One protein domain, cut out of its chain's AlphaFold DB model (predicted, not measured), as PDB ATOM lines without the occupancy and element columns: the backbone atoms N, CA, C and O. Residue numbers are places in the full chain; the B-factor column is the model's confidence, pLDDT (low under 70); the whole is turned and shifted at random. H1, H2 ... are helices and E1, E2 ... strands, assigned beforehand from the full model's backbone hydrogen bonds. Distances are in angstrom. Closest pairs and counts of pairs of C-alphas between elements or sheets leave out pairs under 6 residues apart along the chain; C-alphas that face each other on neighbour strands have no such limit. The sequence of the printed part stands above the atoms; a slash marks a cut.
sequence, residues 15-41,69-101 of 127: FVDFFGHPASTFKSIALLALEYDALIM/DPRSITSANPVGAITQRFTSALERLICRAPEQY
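This is residues 15 to 41 and 69 to 101 of the 127 residues of an uncharacterized protein of Planctomycetales bacterium 12-60-4 (UniProt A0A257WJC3). A small two-stranded hairpin, E1 and E2, packs mainly through E1 on residues 80 to 91 of one long helix, H2, which makes most of the length of an elongated body. The short helix H1 packs on residues 78 to 83 of H2, and residues 94 to 100 stick out, of which 94 to 96 belong to H2. The 60 printed residues have two named strands and two named helices, in the order E1, E2, H1, H2; the sheet is E1 - E2, antiparallel, and the class is mixed, helices and strands. The whole is only just compact, close to loose, with a radius of gyration of the C-alphas of 12.2 A and spans of 35 by 22 by 17 A.

E1 is residues 15 to 18, 9.1 A long, from C-alpha 15 at (14.959, -9.772, -19.669). E2 is residues 21 to 25, 11.9 A. H2, residues 78 to 96, measures 27.5 A and ends with C-alpha 96 at (11.712, -31.320, -29.396). H1, residues 28 to 35, measures 10.2 A.

E1 and E2 are a hairpin, with directions at 124 degrees; N 18 and O 21, at 2.9 A, and N 23 and O 16, at 2.9 A, are within hydrogen-bond range. The closest C-alphas of E1 and H2 are those of Val 16 and Gln 84, 5.5 A apart. H1 and H2 touch, H2 with residues 78 to 83 alone; the closest C-alphas are those of Ala 30 and Val 79, 5.3 A apart. They run opposite ways at a steep tilt of 47 degrees. E1 and H1 are apart. In H1 and H2 every O i to N i+4 pair is within hydrogen-bond range.

The C-alphas farthest apart are those of Ala 76 and Glu 99, 36.5 A. Residues 42 to 68 are not printed; C-alphas 41 and 69 are 9.0 A apart across this cut, which lies in the link from H1 to H2. The links E1 to E2 and E2 to H1 are tight. The mean pLDDT of the printed part is 97.7, and no printed residue is under 70.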
ATOM      1  N   PHE A  15      15.876  -9.522 -18.567       97.31
ATOM      2  CA  PHE A  15      14.959  -9.772 -19.669       97.31
ATOM      3  C   PHE A  15      15.744 -10.164 -20.920       97.31
ATOM      4  O   PHE A  15      16.625  -9.426 -21.359       97.31
ATOM      5  N   VAL A  16      15.410 -11.337 -21.445       97.62
ATOM      6  CA  VAL A  16      15.860 -11.900 -22.723       97.62
ATOM      7  C   VAL A  16      14.636 -12.461 -23.439       97.62
ATOM      8  O   VAL A  16      13.594 -12.663 -22.804       97.62
ATOM      9  N   ASP A  17      14.738 -12.710 -24.736       98.00
ATOM     10  CA  ASP A  17      13.627 -13.270 -25.494       98.00
ATOM     11  C   ASP A  17      13.478 -14.762 -25.192       98.00
ATOM     12  O   ASP A  17      14.458 -15.512 -25.214       98.00
ATOM     13  N   PHE A  18      12.240 -15.168 -24.901       97.81
ATOM     14  CA  PHE A  18      11.802 -16.556 -24.794       97.81
ATOM     15  C   PHE A  18      10.541 -16.750 -25.645       97.81
ATOM     16  O   PHE A  18       9.500 -16.149 -25.374       97.81
ATOM     17  N   PHE A  19      10.650 -17.556 -26.698       97.56
ATOM     18  CA  PHE A  19       9.674 -17.728 -27.772       97.56
ATOM     19  C   PHE A  19       9.187 -16.393 -28.356       97.56
ATOM     20  O   PHE A  19       7.997 -16.185 -28.569       97.56
ATOM     21  N   GLY A  20      10.124 -15.467 -28.588       96.81
ATOM     22  CA  GLY A  20       9.843 -14.148 -29.170       96.81
ATOM     23  C   GLY A  20       9.193 -13.139 -28.215       96.81
ATOM     24  O   GLY A  20       8.862 -12.033 -28.637       96.81
ATOM     25  N   HIS A  21       9.021 -13.490 -26.938       96.38
ATOM     26  CA  HIS A  21       8.465 -12.605 -25.920       96.38
ATOM     27  C   HIS A  21       9.484 -12.339 -24.804       96.38
ATOM     28  O   HIS A  21      10.113 -13.287 -24.324       96.38
ATOM     29  N   PRO A  22       9.613 -11.091 -24.313       96.75
ATOM     30  CA  PRO A  22      10.507 -10.785 -23.202       96.75
ATOM     31  C   PRO A  22      10.152 -11.596 -21.950       96.75
ATOM     32  O   PRO A  22       9.028 -11.522 -21.453       96.75
ATOM     33  N   ALA A  23      11.122 -12.329 -21.402       97.12
ATOM     34  CA  ALA A  23      10.954 -13.141 -20.201       97.12
ATOM     35  C   ALA A  23      12.044 -12.852 -19.164       97.12
ATOM     36  O   ALA A  23      13.237 -12.770 -19.471       97.12
ATOM     37  N   SER A  24      11.630 -12.737 -17.901       97.75
ATOM     38  CA  SER A  24      12.546 -12.523 -16.785       97.75
ATOM     39  C   SER A  24      13.358 -13.786 -16.489       97.75
ATOM     40  O   SER A  24      12.809 -14.821 -16.101       97.75
ATOM     41  N   THR A  25      14.679 -13.712 -16.657       97.69
ATOM     42  CA  THR A  25      15.577 -14.875 -16.610       97.69
ATOM     43  C   THR A  25      16.706 -14.694 -15.595       97.69
ATOM     44  O   THR A  25      17.213 -13.589 -15.364       97.69
ATOM     45  N   PHE A  26      17.102 -15.795 -14.950       96.69
ATOM     46  CA  PHE A  26      18.189 -15.799 -13.979       96.69
ATOM     47  C   PHE A  26      19.533 -15.582 -14.674       96.69
ATOM     48  O   PHE A  26      20.058 -16.459 -15.350       96.69
ATOM     49  N   LYS A  27      20.146 -14.422 -14.436       95.94
ATOM     50  CA  LYS A  27      21.496 -14.105 -14.930       95.94
ATOM     51  C   LYS A  27      22.629 -14.807 -14.170       95.94
ATOM     52  O   LYS A  27      23.791 -14.636 -14.523       95.94
ATOM     53  N   SER A  28      22.317 -15.555 -13.109       96.88
ATOM     54  CA  SER A  28      23.314 -16.226 -12.265       96.88
ATOM     55  C   SER A  28      24.154 -17.234 -13.044       96.88
ATOM     56  O   SER A  28      25.354 -17.293 -12.810       96.88
ATOM     57  N   ILE A  29      23.569 -17.961 -14.002       97.19
ATOM     58  CA  ILE A  29      24.303 -18.911 -14.857       97.19
ATOM     59  C   ILE A  29      25.430 -18.190 -15.607       97.19
ATOM     60  O   ILE A  29      26.581 -18.616 -15.554       97.19
ATOM     61  N   ALA A  30      25.112 -17.061 -16.244       97.94
ATOM     62  CA  ALA A  30      26.090 -16.265 -16.976       97.94
ATOM     63  C   ALA A  30      27.145 -15.636 -16.054       97.94
ATOM     64  O   ALA A  30      28.329 -15.661 -16.376       97.94
ATOM     65  N   LEU A  31      26.729 -15.097 -14.902       98.00
ATOM     66  CA  LEU A  31      27.649 -14.497 -13.932       98.00
ATOM     67  C   LEU A  31      28.647 -15.522 -13.382       98.00
ATOM     68  O   LEU A  31      29.835 -15.233 -13.338       98.00
ATOM     69  N   LEU A  32      28.182 -16.716 -13.010       98.19
ATOM     70  CA  LEU A  32      29.043 -17.784 -12.496       98.19
ATOM     71  C   LEU A  32      30.023 -18.282 -13.564       98.19
ATOM     72  O   LEU A  32      31.185 -18.518 -13.258       98.19
ATOM     73  N   ALA A  33      29.577 -18.416 -14.815       98.19
ATOM     74  CA  ALA A  33      30.455 -18.826 -15.908       98.19
ATOM     75  C   ALA A  33      31.574 -17.813 -16.176       98.19
ATOM     76  O   ALA A  33      32.718 -18.212 -16.362       98.19
ATOM     77  N   LEU A  34      31.252 -16.516 -16.162       98.25
ATOM     78  CA  LEU A  34      32.232 -15.442 -16.348       98.25
ATOM     79  C   LEU A  34      33.198 -15.327 -15.163       98.25
ATOM     80  O   LEU A  34      34.393 -15.166 -15.379       98.25
ATOM     81  N   GLU A  35      32.694 -15.428 -13.930       98.19
ATOM     82  CA  GLU A  35      33.506 -15.334 -12.708       98.19
ATOM     83  C   GLU A  35      34.526 -16.474 -12.604       98.19
ATOM     84  O   GLU A  35      35.663 -16.262 -12.190       98.19
ATOM     85  N   TYR A  36      34.125 -17.688 -12.988       98.12
ATOM     86  CA  TYR A  36      34.929 -18.896 -12.797       98.12
ATOM     87  C   TYR A  36      35.542 -19.459 -14.088       98.12
ATOM     88  O   TYR A  36      36.030 -20.587 -14.064       98.12
ATOM     89  N   ASP A  37      35.499 -18.718 -15.202       97.75
ATOM     90  CA  ASP A  37      35.927 -19.173 -16.541       97.75
ATOM     91  C   ASP A  37      35.395 -20.579 -16.900       97.75
ATOM     92  O   ASP A  37      36.119 -21.471 -17.350       97.75
ATOM     93  N   ALA A  38      34.110 -20.817 -16.624       98.25
ATOM     94  CA  ALA A  38      33.509 -22.145 -16.691       98.25
ATOM     95  C   ALA A  38      32.634 -22.329 -17.938       98.25
ATOM     96  O   ALA A  38      31.780 -21.495 -18.247       98.25
ATOM     97  N   LEU A  39      32.782 -23.475 -18.613       98.31
ATOM     98  CA  LEU A  39      31.883 -23.881 -19.694       98.31
ATOM     99  C   LEU A  39      30.459 -24.096 -19.164       98.31
ATOM    100  O   LEU A  39      30.256 -24.741 -18.133       98.31
ATOM    101  N   ILE A  40      29.465 -23.625 -19.918       98.44
ATOM    102  CA  ILE A  40      28.051 -23.911 -19.660       98.44
ATOM    103  C   ILE A  40      27.594 -24.982 -20.644       98.44
ATOM    104  O   ILE A  40      27.561 -24.738 -21.846       98.44
ATOM    105  N   MET A  41      27.189 -26.144 -20.140       98.31
ATOM    106  CA  MET A  41      26.483 -27.149 -20.932       98.31
ATOM    107  C   MET A  41      24.981 -26.982 -20.715       98.31
ATOM    108  O   MET A  41      24.497 -27.122 -19.591       98.31
ATOM    109  N   ASP A  69      31.107 -21.419 -24.232       98.44
ATOM    110  CA  ASP A  69      32.379 -20.973 -23.672       98.44
ATOM    111  C   ASP A  69      32.308 -19.459 -23.410       98.44
ATOM    112  O   ASP A  69      32.179 -18.698 -24.379       98.44
ATOM    113  N   PRO A  70      32.384 -18.993 -22.147       97.75
ATOM    114  CA  PRO A  70      32.321 -17.567 -21.833       97.75
ATOM    115  C   PRO A  70      33.417 -16.751 -22.535       97.75
ATOM    116  O   PRO A  70      33.181 -15.591 -22.867       97.75
ATOM    117  N   ARG A  71      34.572 -17.349 -22.852       97.81
ATOM    118  CA  ARG A  71      35.702 -16.676 -23.524       97.81
ATOM    119  C   ARG A  71      35.429 -16.366 -24.989       97.81
ATOM    120  O   ARG A  71      36.041 -15.468 -25.557       97.81
ATOM    121  N   SER A  72      34.503 -17.100 -25.605       97.81
ATOM    122  CA  SER A  72      34.069 -16.856 -26.984       97.81
ATOM    123  C   SER A  72      33.102 -15.672 -27.113       97.81
ATOM    124  O   SER A  72      32.768 -15.261 -28.225       97.81
ATOM    125  N   ILE A  73      32.633 -15.114 -25.993       97.62
ATOM    126  CA  ILE A  73      31.618 -14.064 -25.977       97.62
ATOM    127  C   ILE A  73      32.285 -12.691 -26.079       97.62
ATOM    128  O   ILE A  73      32.847 -12.181 -25.117       97.62
ATOM    129  N   THR A  74      32.160 -12.056 -27.242       96.06
ATOM    130  CA  THR A  74      32.752 -10.737 -27.544       96.06
ATOM    131  C   THR A  74      31.780  -9.563 -27.369       96.06
ATOM    132  O   THR A  74      32.106  -8.419 -27.680       96.06
ATOM    133  N   SER A  75      30.565  -9.828 -26.881       96.69
ATOM    134  CA  SER A  75      29.524  -8.815 -26.679       96.69
ATOM    135  C   SER A  75      29.921  -7.783 -25.619       96.69
ATOM    136  O   SER A  75      30.417  -8.143 -24.555       96.69
ATOM    137  N   ALA A  76      29.569  -6.512 -25.845       96.94
ATOM    138  CA  ALA A  76      29.669  -5.453 -24.832       96.94
ATOM    139  C   ALA A  76      28.770  -5.706 -23.600       96.94
ATOM    140  O   ALA A  76      28.992  -5.135 -22.536       96.94
ATOM    141  N   ASN A  77      27.758  -6.571 -23.735       97.81
ATOM    142  CA  ASN A  77      26.954  -7.096 -22.633       97.81
ATOM    143  C   ASN A  77      27.054  -8.635 -22.611       97.81
ATOM    144  O   ASN A  77      26.161  -9.318 -23.135       97.81
ATOM    145  N   PRO A  78      28.127  -9.203 -22.030       98.19
ATOM    146  CA  PRO A  78      28.369 -10.644 -22.069       98.19
ATOM    147  C   PRO A  78      27.329 -11.429 -21.259       98.19
ATOM    148  O   PRO A  78      26.872 -12.480 -21.701       98.19
ATOM    149  N   VAL A  79      26.868 -10.888 -20.124       98.50
ATOM    150  CA  VAL A  79      25.818 -11.511 -19.298       98.50
ATOM    151  C   VAL A  79      24.519 -11.665 -20.093       98.50
ATOM    152  O   VAL A  79      23.910 -12.734 -20.072       98.50
ATOM    153  N   GLY A  80      24.115 -10.616 -20.817       98.44
ATOM    154  CA  GLY A  80      22.971 -10.643 -21.733       98.44
ATOM    155  C   GLY A  80      23.124 -11.678 -22.835       98.44
ATOM    156  O   GLY A  80      22.242 -12.517 -23.001       98.44
ATOM    157  N   ALA A  81      24.258 -11.664 -23.536       98.62
ATOM    158  CA  ALA A  81      24.518 -12.580 -24.644       98.62
ATOM    159  C   ALA A  81      24.500 -14.055 -24.207       98.62
ATOM    160  O   ALA A  81      23.862 -14.880 -24.857       98.62
ATOM    161  N   ILE A  82      25.145 -14.381 -23.084       98.62
ATOM    162  CA  ILE A  82      25.157 -15.747 -22.543       98.62
ATOM    163  C   ILE A  82      23.755 -16.163 -22.102       98.62
ATOM    164  O   ILE A  82      23.319 -17.267 -22.418       98.62
ATOM    165  N   THR A  83      23.040 -15.281 -21.395       98.44
ATOM    166  CA  THR A  83      21.687 -15.584 -20.910       98.44
ATOM    167  C   THR A  83      20.733 -15.817 -22.081       98.44
ATOM    168  O   THR A  83      20.003 -16.802 -22.069       98.44
ATOM    169  N   GLN A  84      20.795 -14.991 -23.131       98.62
ATOM    170  CA  GLN A  84      20.006 -15.189 -24.348       98.62
ATOM    171  C   GLN A  84      20.365 -16.506 -25.042       98.62
ATOM    172  O   GLN A  84      19.469 -17.257 -25.409       98.62
ATOM    173  N   ARG A  85      21.657 -16.828 -25.196       98.44
ATOM    174  CA  ARG A  85      22.092 -18.079 -25.842       98.44
ATOM    175  C   ARG A  85      21.629 -19.314 -25.067       98.44
ATOM    176  O   ARG A  85      21.137 -20.259 -25.678       98.44
ATOM    177  N   PHE A  86      21.719 -19.276 -23.737       98.44
ATOM    178  CA  PHE A  86      21.140 -20.297 -22.863       98.44
ATOM    179  C   PHE A  86      19.630 -20.437 -23.096       98.44
ATOM    180  O   PHE A  86      19.144 -21.545 -23.315       98.44
ATOM    181  N   THR A  87      18.891 -19.325 -23.099       98.31
ATOM    182  CA  THR A  87      17.437 -19.331 -23.308       98.31
ATOM    183  C   THR A  87      17.057 -19.859 -24.690       98.31
ATOM    184  O   THR A  87      16.149 -20.676 -24.788       98.31
ATOM    185  N   SER A  88      17.795 -19.506 -25.741       98.62
ATOM    186  CA  SER A  88      17.560 -20.034 -27.088       98.62
ATOM    187  C   SER A  88      17.895 -21.523 -27.222       98.62
ATOM    188  O   SER A  88      17.254 -22.230 -27.993       98.62
ATOM    189  N   ALA A  89      18.879 -22.037 -26.479       98.50
ATOM    190  CA  ALA A  89      19.118 -23.480 -26.395       98.50
ATOM    191  C   ALA A  89      17.977 -24.196 -25.655       98.50
ATOM    192  O   ALA A  89      17.495 -25.233 -26.104       98.50
ATOM    193  N   LEU A  90      17.472 -23.605 -24.570       97.88
ATOM    194  CA  LEU A  90      16.295 -24.117 -23.874       97.88
ATOM    195  C   LEU A  90      15.060 -24.173 -24.793       97.88
ATOM    196  O   LEU A  90      14.369 -25.186 -24.799       97.88
ATOM    197  N   GLU A  91      14.798 -23.146 -25.606       98.50
ATOM    198  CA  GLU A  91      13.707 -23.166 -26.597       98.50
ATOM    199  C   GLU A  91      13.822 -24.356 -27.552       98.50
ATOM    200  O   GLU A  91      12.838 -25.059 -27.778       98.50
ATOM    201  N   ARG A  92      15.027 -24.627 -28.079       98.56
ATOM    202  CA  ARG A  92      15.262 -25.774 -28.968       98.56
ATOM    203  C   ARG A  92      14.999 -27.103 -28.266       98.56
ATOM    204  O   ARG A  92      14.345 -27.963 -28.852       98.56
ATOM    205  N   LEU A  93      15.425 -27.254 -27.008       98.00
ATOM    206  CA  LEU A  93      15.098 -28.432 -26.194       98.00
ATOM    207  C   LEU A  93      13.585 -28.596 -26.018       98.00
ATOM    208  O   LEU A  93      13.065 -29.691 -26.227       98.00
ATOM    209  N   ILE A  94      12.875 -27.516 -25.684       97.75
ATOM    210  CA  ILE A  94      11.419 -27.529 -25.496       97.75
ATOM    211  C   ILE A  94      10.709 -27.907 -26.797       97.75
ATOM    212  O   ILE A  94       9.828 -28.759 -26.778       97.75
ATOM    213  N   CYS A  95      11.116 -27.346 -27.938       98.00
ATOM    214  CA  CYS A  95      10.518 -27.646 -29.242       98.00
ATOM    215  C   CYS A  95      10.597 -29.128 -29.636       98.00
ATOM    216  O   CYS A  95       9.789 -29.583 -30.442       98.00
ATOM    217  N   ARG A  96      11.553 -29.889 -29.091       97.19
ATOM    218  CA  ARG A  96      11.712 -31.320 -29.396       97.19
ATOM    219  C   ARG A  96      10.665 -32.206 -28.718       97.19
ATOM    220  O   ARG A  96      10.385 -33.282 -29.237       97.19
ATOM    221  N   ALA A  97      10.142 -31.788 -27.567       96.94
ATOM    222  CA  ALA A  97       9.127 -32.514 -26.801       96.94
ATOM    223  C   ALA A  97       8.352 -31.528 -25.904       96.94
ATOM    224  O   ALA A  97       8.517 -31.539 -24.677       96.94
ATOM    225  N   PRO A  98       7.559 -30.612 -26.491       97.12
ATOM    226  CA  PRO A  98       6.915 -29.536 -25.746       97.12
ATOM    227  C   PRO A  98       5.990 -30.073 -24.654       97.12
ATOM    228  O   PRO A  98       5.894 -29.475 -23.591       97.12
ATOM    229  N   GLU A  99       5.364 -31.229 -24.858       97.00
ATOM    230  CA  GLU A  99       4.518 -31.903 -23.875       97.00
ATOM    231  C   GLU A  99       5.259 -32.330 -22.597       97.00
ATOM    232  O   GLU A  99       4.620 -32.548 -21.570       97.00
ATOM    233  N   GLN A 100       6.591 -32.440 -22.643       96.75
ATOM    234  CA  GLN A 100       7.418 -32.822 -21.494       96.75
ATOM    235  C   GLN A 100       7.978 -31.623 -20.723       96.75
ATOM    236  O   GLN A 100       8.513 -31.799 -19.627       96.75
ATOM    237  N   TYR A 101       7.865 -30.406 -21.260       96.81
ATOM    238  CA  TYR A 101       8.282 -29.218 -20.531       96.81
ATOM    239  C   TYR A 101       7.289 -28.892 -19.412       96.81
ATOM    240  O   TYR A 101       6.072 -29.022 -19.560       96.81
TER     241      TYR A 101